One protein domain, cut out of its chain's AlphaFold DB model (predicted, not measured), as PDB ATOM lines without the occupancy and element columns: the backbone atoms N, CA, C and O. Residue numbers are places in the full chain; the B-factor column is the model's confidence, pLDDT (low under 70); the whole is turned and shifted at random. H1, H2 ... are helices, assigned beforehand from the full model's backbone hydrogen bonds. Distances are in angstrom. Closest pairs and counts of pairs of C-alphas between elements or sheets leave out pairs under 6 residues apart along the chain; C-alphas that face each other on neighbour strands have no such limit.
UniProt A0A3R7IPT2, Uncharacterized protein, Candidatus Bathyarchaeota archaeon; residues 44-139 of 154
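This is residues 44 to 139 of the 154 residues of an uncharacterized protein of Candidatus Bathyarchaeota archaeon (UniProt A0A3R7IPT2). Two long helices, H1 and H4, lie side by side and run opposite ways, making the long axis; where H1 ends and H4 begins, two shorter helices form a head. There H2 turns a corner from H1, and H3, packed on H2, folds back into a hairpin with H4. The printed part has 96 residues with four named helices, H1 to H4 in chain order, and no named strand: all helix. It is only just compact, close to loose, with a radius of gyration of the C-alphas of 14.9 A, and flat, spanning 47 by 31 by 16 A.

Find C-alpha 44 at (-39.667, 23.942, 24.963); from there H1 runs 39.3 A to residue 70. H2 holds residues 74 to 87, 20.1 A, and H3 residues 97 to 107, 15.1 A. H4, residues 112 to 139, runs 40.6 A to C-alpha 139 at (-32.010, 17.178, 22.768).

Look first at Leu 68 and Arg 74, the closest C-alphas of H1 and H2, 4.9 A apart: these helices only just touch, with 3 pairs within 8 A, only at the corner, about perpendicular at 76 degrees. H1 touches H4 at a shallow tilt of 26 degrees, closest at C-alphas 61 and 121, 5.9 A. H2 touches H3, closest at C-alphas 84 and 100, 6.7 A. H3 touches residues 112 to 123 of H4, closest at C-alphas 101 and 119, 6.1 A. H1 and H3 are apart. In H1, H2, H3 and H4 every O i to N i+4 pair is within hydrogen-bond range.

The C-alphas of Glu 44 and Gln 109 are the two farthest apart, 47.5 A. The printed part has no cut and no long link. Residue 44 alone is under pLDDT 70.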
ATOM      1  N   GLU A  44     -40.523  23.237  24.003       68.56
ATOM      2  CA  GLU A  44     -39.667  23.942  24.963       68.56
ATOM      3  C   GLU A  44     -40.283  23.886  26.369       68.56
ATOM      4  O   GLU A  44     -39.593  23.589  27.351       68.56
ATOM      5  N   ALA A  45     -41.601  24.074  26.472       71.00
ATOM      6  CA  ALA A  45     -42.325  23.985  27.737       71.00
ATOM      7  C   ALA A  45     -42.269  22.584  28.371       71.00
ATOM      8  O   ALA A  45     -42.012  22.472  29.580       71.00
ATOM      9  N   ASP A  46     -42.450  21.533  27.565       77.06
ATOM     10  CA  ASP A  46     -42.334  20.129  27.979       77.06
ATOM     11  C   ASP A  46     -40.901  19.776  28.398       77.06
ATOM     12  O   ASP A  46     -40.678  19.086  29.401       77.06
ATOM     13  N   TYR A  47     -39.905  20.295  27.677       77.88
ATOM     14  CA  TYR A  47     -38.497  20.098  28.005       77.88
ATOM     15  C   TYR A  47     -38.130  20.736  29.352       77.88
ATOM     16  O   TYR A  47     -37.498  20.094  30.198       77.88
ATOM     17  N   GLU A  48     -38.575  21.970  29.604       83.12
ATOM     18  CA  GLU A  48     -38.369  22.648  30.888       83.12
ATOM     19  C   GLU A  48     -39.110  21.958  32.041       83.12
ATOM     20  O   GLU A  48     -38.594  21.870  33.161       83.12
ATOM     21  N   ALA A  49     -40.305  21.415  31.792       85.88
ATOM     22  CA  ALA A  49     -41.013  20.608  32.781       85.88
ATOM     23  C   ALA A  49     -40.228  19.336  33.149       85.88
ATOM     24  O   ALA A  49     -40.041  19.057  34.337       85.88
ATOM     25  N   LEU A  50     -39.691  18.618  32.157       86.62
ATOM     26  CA  LEU A  50     -38.856  17.436  32.387       86.62
ATOM     27  C   LEU A  50     -37.550  17.766  33.119       86.62
ATOM     28  O   LEU A  50     -37.124  16.994  33.979       86.62
ATOM     29  N   LYS A  51     -36.922  18.919  32.846       87.56
ATOM     30  CA  LYS A  51     -35.746  19.383  33.605       87.56
ATOM     31  C   LYS A  51     -36.077  19.606  35.077       87.56
ATOM     32  O   LYS A  51     -35.327  19.153  35.944       87.56
ATOM     33  N   ARG A  52     -37.197  20.279  35.368       91.81
ATOM     34  CA  ARG A  52     -37.665  20.492  36.747       91.81
ATOM     35  C   ARG A  52     -37.931  19.165  37.454       91.81
ATOM     36  O   ARG A  52     -37.498  18.989  38.593       91.81
ATOM     37  N   GLU A  53     -38.584  18.216  36.779       93.56
ATOM     38  CA  GLU A  53     -38.804  16.872  37.323       93.56
ATOM     39  C   GLU A  53     -37.474  16.165  37.616       93.56
ATOM     40  O   GLU A  53     -37.282  15.657  38.723       93.56
ATOM     41  N   PHE A  54     -36.532  16.175  36.669       92.25
ATOM     42  CA  PHE A  54     -35.212  15.577  36.853       92.25
ATOM     43  C   PHE A  54     -34.485  16.166  38.065       92.25
ATOM     44  O   PHE A  54     -33.990  15.418  38.909       92.25
ATOM     45  N   PHE A  55     -34.462  17.495  38.191       93.19
ATOM     46  CA  PHE A  55     -33.805  18.170  39.307       93.19
ATOM     47  C   PHE A  55     -34.445  17.812  40.653       93.19
ATOM     48  O   PHE A  55     -33.739  17.473  41.604       93.19
ATOM     49  N   ARG A  56     -35.781  17.780  40.723       96.06
ATOM     50  CA  ARG A  56     -36.506  17.320  41.915       96.06
ATOM     51  C   ARG A  56     -36.139  15.877  42.279       96.06
ATOM     52  O   ARG A  56     -35.928  15.578  43.451       96.06
ATOM     53  N   LEU A  57     -36.050  14.979  41.295       96.56
ATOM     54  CA  LEU A  57     -35.659  13.584  41.530       96.56
ATOM     55  C   LEU A  57     -34.215  13.469  42.031       96.56
ATOM     56  O   LEU A  57     -33.952  12.663  42.923       96.56
ATOM     57  N   VAL A  58     -33.286  14.276  41.504       95.56
ATOM     58  CA  VAL A  58     -31.899  14.351  41.999       95.56
ATOM     59  C   VAL A  58     -31.878  14.741  43.476       95.56
ATOM     60  O   VAL A  58     -31.278  14.026  44.279       95.56
ATOM     61  N   GLN A  59     -32.578  15.818  43.840       97.31
ATOM     62  CA  GLN A  59     -32.639  16.299  45.222       97.31
ATOM     63  C   GLN A  59     -33.224  15.252  46.174       97.31
ATOM     64  O   GLN A  59     -32.692  15.040  47.265       97.31
ATOM     65  N   GLU A  60     -34.285  14.561  45.759       96.81
ATOM     66  CA  GLU A  60     -34.918  13.534  46.585       96.81
ATOM     67  C   GLU A  60     -34.024  12.294  46.751       96.81
ATOM     68  O   GLU A  60     -33.888  11.769  47.858       96.81
ATOM     69  N   CYS A  61     -33.332  11.868  45.686       97.75
ATOM     70  CA  CYS A  61     -32.324  10.808  45.780       97.75
ATOM     71  C   CYS A  61     -31.218  11.189  46.773       97.75
ATOM     72  O   CYS A  61     -30.835  10.378  47.619       97.75
ATOM     73  N   ASP A  62     -30.709  12.420  46.693       97.88
ATOM     74  CA  ASP A  62     -29.664  12.915  47.590       97.88
ATOM     75  C   ASP A  62     -30.144  12.973  49.044       97.88
ATOM     76  O   ASP A  62     -29.404  12.591  49.955       97.88
ATOM     77  N   ARG A  63     -31.396  13.387  49.276       98.12
ATOM     78  CA  ARG A  63     -32.023  13.396  50.602       98.12
ATOM     79  C   ARG A  63     -32.069  11.992  51.205       98.12
ATOM     80  O   ARG A  63     -31.583  11.801  52.320       98.12
ATOM     81  N   LEU A  64     -32.596  11.007  50.474       97.81
ATOM     82  CA  LEU A  64     -32.670   9.621  50.957       97.81
ATOM     83  C   LEU A  64     -31.283   9.017  51.182       97.81
ATOM     84  O   LEU A  64     -31.061   8.334  52.183       97.81
ATOM     85  N   ARG A  65     -30.325   9.310  50.294       97.69
ATOM     86  CA  ARG A  65     -28.933   8.877  50.452       97.69
ATOM     87  C   ARG A  65     -28.331   9.381  51.762       97.69
ATOM     88  O   ARG A  65     -27.779   8.566  52.498       97.69
ATOM     89  N   LYS A  66     -28.504  10.665  52.087       98.00
ATOM     90  CA  LYS A  66     -28.021  11.261  53.346       98.00
ATOM     91  C   LYS A  66     -28.668  10.635  54.583       98.00
ATOM     92  O   LYS A  66     -27.977  10.386  55.567       98.00
ATOM     93  N   VAL A  67     -29.972  10.348  54.541       97.81
ATOM     94  CA  VAL A  67     -30.677   9.682  55.655       97.81
ATOM     95  C   VAL A  67     -30.098   8.284  55.903       97.81
ATOM     96  O   VAL A  67     -29.690   7.973  57.019       97.81
ATOM     97  N   LEU A  68     -29.965   7.472  54.853       97.88
ATOM     98  CA  LEU A  68     -29.419   6.112  54.952       97.88
ATOM     99  C   LEU A  68     -27.931   6.085  55.340       97.88
ATOM    100  O   LEU A  68     -27.460   5.121  55.949       97.88
ATOM    101  N   GLU A  69     -27.167   7.113  54.968       97.06
ATOM    102  CA  GLU A  69     -25.787   7.306  55.429       97.06
ATOM    103  C   GLU A  69     -25.730   7.609  56.917       97.06
ATOM    104  O   GLU A  69     -24.968   6.959  57.631       97.06
ATOM    105  N   LYS A  70     -26.570   8.534  57.393       97.31
ATOM    106  CA  LYS A  70     -26.672   8.877  58.813       97.31
ATOM    107  C   LYS A  70     -27.059   7.665  59.662       97.31
ATOM    108  O   LYS A  70     -26.536   7.502  60.758       97.31
ATOM    109  N   HIS A  71     -27.930   6.798  59.148       96.19
ATOM    110  CA  HIS A  71     -28.314   5.548  59.814       96.19
ATOM    111  C   HIS A  71     -27.237   4.448  59.702       96.19
ATOM    112  O   HIS A  71     -27.325   3.412  60.358       96.19
ATOM    113  N   GLY A  72     -26.212   4.630  58.861       96.31
ATOM    114  CA  GLY A  72     -25.149   3.645  58.639       96.31
ATOM    115  C   GLY A  72     -25.591   2.396  57.860       96.31
ATOM    116  O   GLY A  72     -24.836   1.422  57.760       96.31
ATOM    117  N   SER A  73     -26.797   2.396  57.286       97.31
ATOM    118  CA  SER A  73     -27.387   1.251  56.584       97.31
ATOM    119  C   SER A  73     -27.102   1.247  55.083       97.31
ATOM    120  O   SER A  73     -26.980   0.166  54.498       97.31
ATOM    121  N   ARG A  74     -26.869   2.416  54.462       96.75
ATOM    122  CA  ARG A  74     -26.669   2.560  53.002       96.75
ATOM    123  C   ARG A  74     -25.661   1.563  52.423       96.75
ATOM    124  O   ARG A  74     -25.957   0.850  51.466       96.75
ATOM    125  N   ARG A  75     -24.452   1.498  52.995       97.25
ATOM    126  CA  ARG A  75     -23.368   0.641  52.477       97.25
ATOM    127  C   ARG A  75     -23.691  -0.848  52.618       97.25
ATOM    128  O   ARG A  75     -23.316  -1.636  51.754       97.25
ATOM    129  N   LYS A  76     -24.362  -1.237  53.704       98.06
ATOM    130  CA  LYS A  76     -24.745  -2.631  53.964       98.06
ATOM    131  C   LYS A  76     -25.860  -3.074  53.011       98.06
ATOM    132  O   LYS A  76     -25.735  -4.136  52.408       98.06
ATOM    133  N   LEU A  77     -26.871  -2.229  52.801       98.31
ATOM    134  CA  LEU A  77     -27.955  -2.463  51.840       98.31
ATOM    135  C   LEU A  77     -27.443  -2.533  50.396       98.31
ATOM    136  O   LEU A  77     -27.837  -3.428  49.651       98.31
ATOM    137  N   LEU A  78     -26.480  -1.684  50.021       97.38
ATOM    138  CA  LEU A  78     -25.822  -1.776  48.715       97.38
ATOM    139  C   LEU A  78     -25.100  -3.117  48.524       97.38
ATOM    140  O   LEU A  78     -25.273  -3.767  47.497       97.38
ATOM    141  N   LYS A  79     -24.314  -3.560  49.514       98.00
ATOM    142  CA  LYS A  79     -23.634  -4.866  49.457       98.00
ATOM    143  C   LYS A  79     -24.628  -6.022  49.339       98.00
ATOM    144  O   LYS A  79     -24.395  -6.933  48.548       98.00
ATOM    145  N   LEU A  80     -25.723  -5.977  50.101       98.19
ATOM    146  CA  LEU A  80     -26.794  -6.970  50.021       98.19
ATOM    147  C   LEU A  80     -27.416  -6.994  48.619       98.19
ATOM    148  O   LEU A  80     -27.555  -8.062  48.037       98.19
ATOM    149  N   THR A  81     -27.706  -5.827  48.053       97.81
ATOM    150  CA  THR A  81     -28.278  -5.688  46.706       97.81
ATOM    151  C   THR A  81     -27.364  -6.279  45.641       97.81
ATOM    152  O   THR A  81     -27.810  -7.082  44.831       97.81
ATOM    153  N   VAL A  82     -26.064  -5.963  45.679       97.00
ATOM    154  CA  VAL A  82     -25.072  -6.535  44.751       97.00
ATOM    155  C   VAL A  82     -24.991  -8.057  44.887       97.00
ATOM    156  O   VAL A  82     -24.899  -8.759  43.882       97.00
ATOM    157  N   LYS A  83     -25.045  -8.581  46.118       98.00
ATOM    158  CA  LYS A  83     -25.064 -10.027  46.368       98.00
ATOM    159  C   LYS A  83     -26.311 -10.681  45.763       98.00
ATOM    160  O   LYS A  83     -26.168 -11.649  45.028       98.00
ATOM    161  N   ILE A  84     -27.497 -10.126  46.022       97.94
ATOM    162  CA  ILE A  84     -28.769 -10.603  45.455       97.94
ATOM    163  C   ILE A  84     -28.704 -10.595  43.925       97.94
ATOM    164  O   ILE A  84     -28.994 -11.602  43.292       97.94
ATOM    165  N   MET A  85     -28.261  -9.487  43.327       97.00
ATOM    166  CA  MET A  85     -28.141  -9.367  41.875       97.00
ATOM    167  C   MET A  85     -27.194 -10.417  41.281       97.00
ATOM    168  O   MET A  85     -27.512 -11.033  40.268       97.00
ATOM    169  N   ARG A  86     -26.059 -10.681  41.939       96.75
ATOM    170  CA  ARG A  86     -25.129 -11.734  41.515       96.75
ATOM    171  C   ARG A  86     -25.770 -13.121  41.572       96.75
ATOM    172  O   ARG A  86     -25.615 -13.886  40.630       96.75
ATOM    173  N   GLU A  87     -26.477 -13.441  42.652       97.06
ATOM    174  CA  GLU A  87     -27.162 -14.733  42.809       97.06
ATOM    175  C   GLU A  87     -28.297 -14.921  41.797       97.06
ATOM    176  O   GLU A  87     -28.538 -16.034  41.341       97.06
ATOM    177  N   MET A  88     -28.960 -13.833  41.409       95.38
ATOM    178  CA  MET A  88     -29.984 -13.831  40.365       95.38
ATOM    179  C   MET A  88     -29.405 -13.828  38.939       95.38
ATOM    180  O   MET A  88     -30.169 -13.901  37.983       95.38
ATOM    181  N   GLY A  89     -28.082 -13.704  38.773       95.12
ATOM    182  CA  GLY A  89     -27.444 -13.618  37.456       95.12
ATOM    183  C   GLY A  89     -27.780 -12.334  36.687       95.12
ATOM    184  O   GLY A  89     -27.804 -12.345  35.460       95.12
ATOM    185  N   VAL A  90     -28.063 -11.230  37.386       93.38
ATOM    186  CA  VAL A  90     -28.469  -9.953  36.777       93.38
ATOM    187  C   VAL A  90     -27.405  -8.876  36.963       93.38
ATOM    188  O   VAL A  90     -26.935  -8.610  38.067       93.38
ATOM    189  N   GLU A  91     -27.053  -8.192  35.879       89.44
ATOM    190  CA  GLU A  91     -26.071  -7.099  35.921       89.44
ATOM    191  C   GLU A  91     -26.708  -5.740  36.236       89.44
ATOM    192  O   GLU A  91     -26.070  -4.854  36.804       89.44
ATOM    193  N   LYS A  92     -27.980  -5.553  35.862       88.62
ATOM    194  CA  LYS A  92     -28.703  -4.282  35.994       88.62
ATOM    195  C   LYS A  92     -30.031  -4.488  36.705       88.62
ATOM    196  O   LYS A  92     -30.841  -5.315  36.306       88.62
ATOM    197  N   ILE A  93     -30.286  -3.655  37.711       87.25
ATOM    198  CA  ILE A  93     -31.470  -3.774  38.568       87.25
ATOM    199  C   ILE A  93     -32.781  -3.364  37.878       87.25
ATOM    200  O   ILE A  93     -33.846  -3.829  38.258       87.25
ATOM    201  N   GLY A  94     -32.738  -2.497  36.859       82.94
ATOM    202  CA  GLY A  94     -33.929  -1.788  36.364       82.94
ATOM    203  C   GLY A  94     -35.092  -2.674  35.890       82.94
ATOM    204  O   GLY A  94     -36.252  -2.286  36.069       82.94
ATOM    205  N   GLY A  95     -34.790  -3.842  35.314       87.06
ATOM    206  CA  GLY A  95     -35.784  -4.816  34.842       87.06
ATOM    207  C   GLY A  95     -36.268  -5.806  35.903       87.06
ATOM    208  O   GLY A  95     -37.270  -6.467  35.684       87.06
ATOM    209  N   VAL A  96     -35.582  -5.882  37.046       93.69
ATOM    210  CA  VAL A  96     -35.811  -6.875  38.114       93.69
ATOM    211  C   VAL A  96     -35.922  -6.220  39.493       93.69
ATOM    212  O   VAL A  96     -35.677  -6.831  40.531       93.69
ATOM    213  N   LEU A  97     -36.234  -4.920  39.516       95.75
ATOM    214  CA  LEU A  97     -36.255  -4.129  40.742       95.75
ATOM    215  C   LEU A  97     -37.278  -4.681  41.739       95.75
ATOM    216  O   LEU A  97     -37.029  -4.650  42.936       95.75
ATOM    217  N   LYS A  98     -38.405  -5.213  41.262       96.19
ATOM    218  CA  LYS A  98     -39.453  -5.767  42.123       96.19
ATOM    219  C   LYS A  98     -38.957  -7.009  42.869       96.19
ATOM    220  O   LYS A  98     -39.137  -7.117  44.080       96.19
ATOM    221  N   GLU A  99     -38.306  -7.913  42.152       97.31
ATOM    222  CA  GLU A  99     -37.737  -9.157  42.662       97.31
ATOM    223  C   GLU A  99     -36.584  -8.862  43.626       97.31
ATOM    224  O   GLU A  99     -36.558  -9.377  44.742       97.31
ATOM    225  N   VAL A 100     -35.682  -7.955  43.238       97.00
ATOM    226  CA  VAL A 100     -34.569  -7.528  44.091       97.00
ATOM    227  C   VAL A 100     -35.079  -6.849  45.366       97.00
ATOM    228  O   VAL A 100     -34.588  -7.158  46.449       97.00
ATOM    229  N   SER A 101     -36.092  -5.982  45.283       97.75
ATOM    230  CA  SER A 101     -36.702  -5.334  46.453       97.75
ATOM    231  C   SER A 101     -37.340  -6.338  47.412       97.75
ATOM    232  O   SER A 101     -37.157  -6.229  48.626       97.75
ATOM    233  N   ALA A 102     -38.040  -7.350  46.890       97.69
ATOM    234  CA  ALA A 102     -38.574  -8.437  47.705       97.69
ATOM    235  C   ALA A 102     -37.457  -9.205  48.431       97.69
ATOM    236  O   ALA A 102     -37.566  -9.456  49.632       97.69
ATOM    237  N   GLU A 103     -36.361  -9.532  47.745       98.19
ATOM    238  CA  GLU A 103     -35.219 -10.213  48.361       98.19
ATOM    239  C   GLU A 103     -34.489  -9.338  49.391       98.19
ATOM    240  O   GLU A 103     -34.067  -9.846  50.431       98.19
ATOM    241  N   ILE A 104     -34.391  -8.021  49.168       98.19
ATOM    242  CA  ILE A 104     -33.859  -7.080  50.164       98.19
ATOM    243  C   ILE A 104     -34.711  -7.137  51.435       98.19
ATOM    244  O   ILE A 104     -34.158  -7.343  52.512       98.19
ATOM    245  N   LEU A 105     -36.039  -7.021  51.325       98.12
ATOM    246  CA  LEU A 105     -36.938  -7.060  52.487       98.12
ATOM    247  C   LEU A 105     -36.873  -8.390  53.244       98.12
ATOM    248  O   LEU A 105     -36.962  -8.392  54.469       98.12
ATOM    249  N   ARG A 106     -36.703  -9.515  52.539       97.75
ATOM    250  CA  ARG A 106     -36.592 -10.846  53.161       97.75
ATOM    251  C   ARG A 106     -35.278 -11.043  53.909       97.75
ATOM    252  O   ARG A 106     -35.253 -11.691  54.949       97.75
ATOM    253  N   ARG A 107     -34.171 -10.555  53.345       98.06
ATOM    254  CA  ARG A 107     -32.817 -10.890  53.817       98.06
ATOM    255  C   ARG A 107     -32.212  -9.835  54.725       98.06
ATOM    256  O   ARG A 107     -31.252 -10.128  55.440       98.06
ATOM    257  N   TRP A 108     -32.719  -8.609  54.674       98.06
ATOM    258  CA  TRP A 108     -32.212  -7.519  55.485       98.06
ATOM    259  C   TRP A 108     -32.492  -7.755  56.971       98.06
ATOM    260  O   TRP A 108     -33.632  -7.934  57.379       98.06
ATOM    261  N   GLN A 109     -31.430  -7.723  57.777       96.00
ATOM    262  CA  GLN A 109     -31.484  -7.953  59.229       96.00
ATOM    263  C   GLN A 109     -31.467  -6.650  60.048       96.00
ATOM    264  O   GLN A 109     -31.392  -6.689  61.271       96.00
ATOM    265  N   GLY A 110     -31.445  -5.486  59.390       95.25
ATOM    266  CA  GLY A 110     -31.474  -4.184  60.058       95.25
ATOM    267  C   GLY A 110     -32.891  -3.621  60.179       95.25
ATOM    268  O   GLY A 110     -33.878  -4.340  60.047       95.25
ATOM    269  N   SER A 111     -32.992  -2.303  60.376       96.62
ATOM    270  CA  SER A 111     -34.288  -1.612  60.406       96.62
ATOM    271  C   SER A 111     -35.069  -1.843  59.108       96.62
ATOM    272  O   SER A 111     -34.524  -1.652  58.015       96.62
ATOM    273  N   ARG A 112     -36.349  -2.226  59.216       96.75
ATOM    274  CA  ARG A 112     -37.239  -2.323  58.049       96.75
ATOM    275  C   ARG A 112     -37.435  -0.973  57.372       96.75
ATOM    276  O   ARG A 112     -37.479  -0.930  56.146       96.75
ATOM    277  N   ASP A 113     -37.505   0.108  58.143       97.06
ATOM    278  CA  ASP A 113     -37.682   1.454  57.596       97.06
ATOM    279  C   ASP A 113     -36.511   1.820  56.683       97.06
ATOM    280  O   ASP A 113     -36.715   2.335  55.587       97.06
ATOM    281  N   ASP A 114     -35.288   1.448  57.064       97.62
ATOM    282  CA  ASP A 114     -34.103   1.643  56.225       97.62
ATOM    283  C   ASP A 114     -34.171   0.837  54.925       97.62
ATOM    284  O   ASP A 114     -33.766   1.332  53.872       97.62
ATOM    285  N   ALA A 115     -34.698  -0.390  54.968       98.19
ATOM    286  CA  ALA A 115     -34.910  -1.175  53.756       98.19
ATOM    287  C   ALA A 115     -35.951  -0.519  52.839       98.19
ATOM    288  O   ALA A 115     -35.704  -0.390  51.642       98.19
ATOM    289  N   HIS A 116     -37.073  -0.044  53.386       98.25
ATOM    290  CA  HIS A 116     -38.099   0.665  52.616       98.25
ATOM    291  C   HIS A 116     -37.580   1.984  52.023       98.25
ATOM    292  O   HIS A 116     -37.818   2.263  50.844       98.25
ATOM    293  N   LEU A 117     -36.815   2.767  52.790       98.19
ATOM    294  CA  LEU A 117     -36.162   3.989  52.311       98.19
ATOM    295  C   LEU A 117     -35.166   3.691  51.187       98.19
ATOM    296  O   LEU A 117     -35.108   4.416  50.195       98.19
ATOM    297  N   TYR A 118     -34.392   2.615  51.315       98.56
ATOM    298  CA  TYR A 118     -33.442   2.207  50.286       98.56
ATOM    299  C   TYR A 118     -34.128   1.700  49.015       98.56
ATOM    300  O   TYR A 118     -33.698   2.046  47.918       98.56
ATOM    301  N   ILE A 119     -35.220   0.946  49.133       98.38
ATOM    302  CA  ILE A 119     -36.034   0.536  47.980       98.38
ATOM    303  C   ILE A 119     -36.618   1.762  47.273       98.38
ATOM    304  O   ILE A 119     -36.473   1.888  46.059       98.38
ATOM    305  N   SER A 120     -37.158   2.719  48.033       98.25
ATOM    306  CA  SER A 120     -37.648   3.993  47.490       98.25
ATOM    307  C   SER A 120     -36.542   4.750  46.745       98.25
ATOM    308  O   SER A 120     -36.764   5.300  45.668       98.25
ATOM    309  N   LEU A 121     -35.312   4.740  47.273       98.31
ATOM    310  CA  LEU A 121     -34.151   5.308  46.589       98.31
ATOM    311  C   LEU A 121     -33.871   4.600  45.252       98.31
ATOM    312  O   LEU A 121     -33.615   5.279  44.262       98.31
ATOM    313  N   LEU A 122     -33.927   3.267  45.191       97.38
ATOM    314  CA  LEU A 122     -33.716   2.524  43.939       97.38
ATOM    315  C   LEU A 122     -34.783   2.850  42.882       97.38
ATOM    316  O   LEU A 122     -34.462   3.002  41.701       97.38
ATOM    317  N   GLU A 123     -36.040   2.989  43.298       97.06
ATOM    318  CA  GLU A 123     -37.151   3.382  42.424       97.06
ATOM    319  C   GLU A 123     -36.974   4.804  41.883       97.06
ATOM    320  O   GLU A 123     -37.147   5.045  40.684       97.06
ATOM    321  N   LEU A 124     -36.561   5.741  42.739       97.00
ATOM    322  CA  LEU A 124     -36.265   7.112  42.330       97.00
ATOM    323  C   LEU A 124     -35.070   7.186  41.378       97.00
ATOM    324  O   LEU A 124     -35.134   7.909  40.385       97.00
ATOM    325  N   GLU A 125     -34.007   6.418  41.623       95.62
ATOM    326  CA  GLU A 125     -32.852   6.333  40.722       95.62
ATOM    327  C   GLU A 125     -33.258   5.772  39.345       95.62
ATOM    328  O   GLU A 125     -32.829   6.299  38.314       95.62
ATOM    329  N   LYS A 126     -34.155   4.773  39.302       94.81
ATOM    330  CA  LYS A 126     -34.739   4.268  38.047       94.81
ATOM    331  C   LYS A 126     -35.528   5.357  37.317       94.81
ATOM    332  O   LYS A 126     -35.257   5.612  36.143       94.81
ATOM    333  N   ARG A 127     -36.457   6.035  38.000       95.12
ATOM    334  CA  ARG A 127     -37.267   7.112  37.402       95.12
ATOM    335  C   ARG A 127     -36.396   8.267  36.909       95.12
ATOM    336  O   ARG A 127     -36.599   8.769  35.809       95.12
ATOM    337  N   LYS A 128     -35.378   8.651  37.680       95.00
ATOM    338  CA  LYS A 128     -34.403   9.677  37.293       95.00
ATOM    339  C   LYS A 128     -33.684   9.303  35.994       95.00
ATOM    340  O   LYS A 128     -33.558  10.148  35.111       95.00
ATOM    341  N   ALA A 129     -33.249   8.049  35.849       93.19
ATOM    342  CA  ALA A 129     -32.621   7.568  34.619       93.19
ATOM    343  C   ALA A 129     -33.589   7.568  33.421       93.19
ATOM    344  O   ALA A 129     -33.185   7.873  32.300       93.19
ATOM    345  N   GLU A 130     -34.869   7.254  33.636       93.50
ATOM    346  CA  GLU A 130     -35.901   7.325  32.594       93.50
ATOM    347  C   GLU A 130     -36.160   8.765  32.132       93.50
ATOM    348  O   GLU A 130     -36.206   9.013  30.926       93.50
ATOM    349  N   VAL A 131     -36.271   9.719  33.063       91.75
ATOM    350  CA  VAL A 131     -36.429  11.149  32.745       91.75
ATOM    351  C   VAL A 131     -35.198  11.683  32.010       91.75
ATOM    352  O   VAL A 131     -35.348  12.365  30.999       91.75
ATOM    353  N   LEU A 132     -33.985  11.318  32.439       90.38
ATOM    354  CA  LEU A 132     -32.751  11.716  31.752       90.38
ATOM    355  C   LEU A 132     -32.722  11.228  30.299       90.38
ATOM    356  O   LEU A 132     -32.457  12.015  29.395       90.38
ATOM    357  N   ARG A 133     -33.089   9.965  30.049       89.69
ATOM    358  CA  ARG A 133     -33.192   9.431  28.680       89.69
ATOM    359  C   ARG A 133     -34.218  10.186  27.835       89.69
ATOM    360  O   ARG A 133     -34.033  10.311  26.628       89.69
ATOM    361  N   ARG A 134     -35.318  10.663  28.430       87.50
ATOM    362  CA  ARG A 134     -36.309  11.496  27.722       87.50
ATOM    363  C   ARG A 134     -35.725  12.865  27.370       87.50
ATOM    364  O   ARG A 134     -35.842  13.272  26.219       87.50
ATOM    365  N   LEU A 135     -35.032  13.513  28.310       86.81
ATOM    366  CA  LEU A 135     -34.320  14.776  28.068       86.81
ATOM    367  C   LEU A 135     -33.274  14.638  26.950       86.81
ATOM    368  O   LEU A 135     -33.218  15.474  26.051       86.81
ATOM    369  N   GLU A 136     -32.482  13.564  26.962       82.44
ATOM    370  CA  GLU A 136     -31.487  13.273  25.922       82.44
ATOM    371  C   GLU A 136     -32.132  13.083  24.545       82.44
ATOM    372  O   GLU A 136     -31.658  13.642  23.557       82.44
ATOM    373  N   LYS A 137     -33.251  12.348  24.470       82.44
ATOM    374  CA  LYS A 137     -33.995  12.157  23.217       82.44
ATOM    375  C   LYS A 137     -34.520  13.473  22.645       82.44
ATOM    376  O   LYS A 137     -34.375  13.691  21.445       82.44
ATOM    377  N   MET A 138     -35.076  14.349  23.484       76.06
ATOM    378  CA  MET A 138     -35.545  15.672  23.048       76.06
ATOM    379  C   MET A 138     -34.391  16.554  22.559       76.06
ATOM    380  O   MET A 138     -34.542  17.278  21.581       76.06
ATOM    381  N   ARG A 139     -33.213  16.445  23.184       70.69
ATOM    382  CA  ARG A 139     -32.010  17.178  22.768       70.69
ATOM    383  C   ARG A 139     -31.443  16.694  21.428       70.69
ATOM    384  O   ARG A 139     -30.925  17.506  20.668       70.69
TER     385      ARG A 139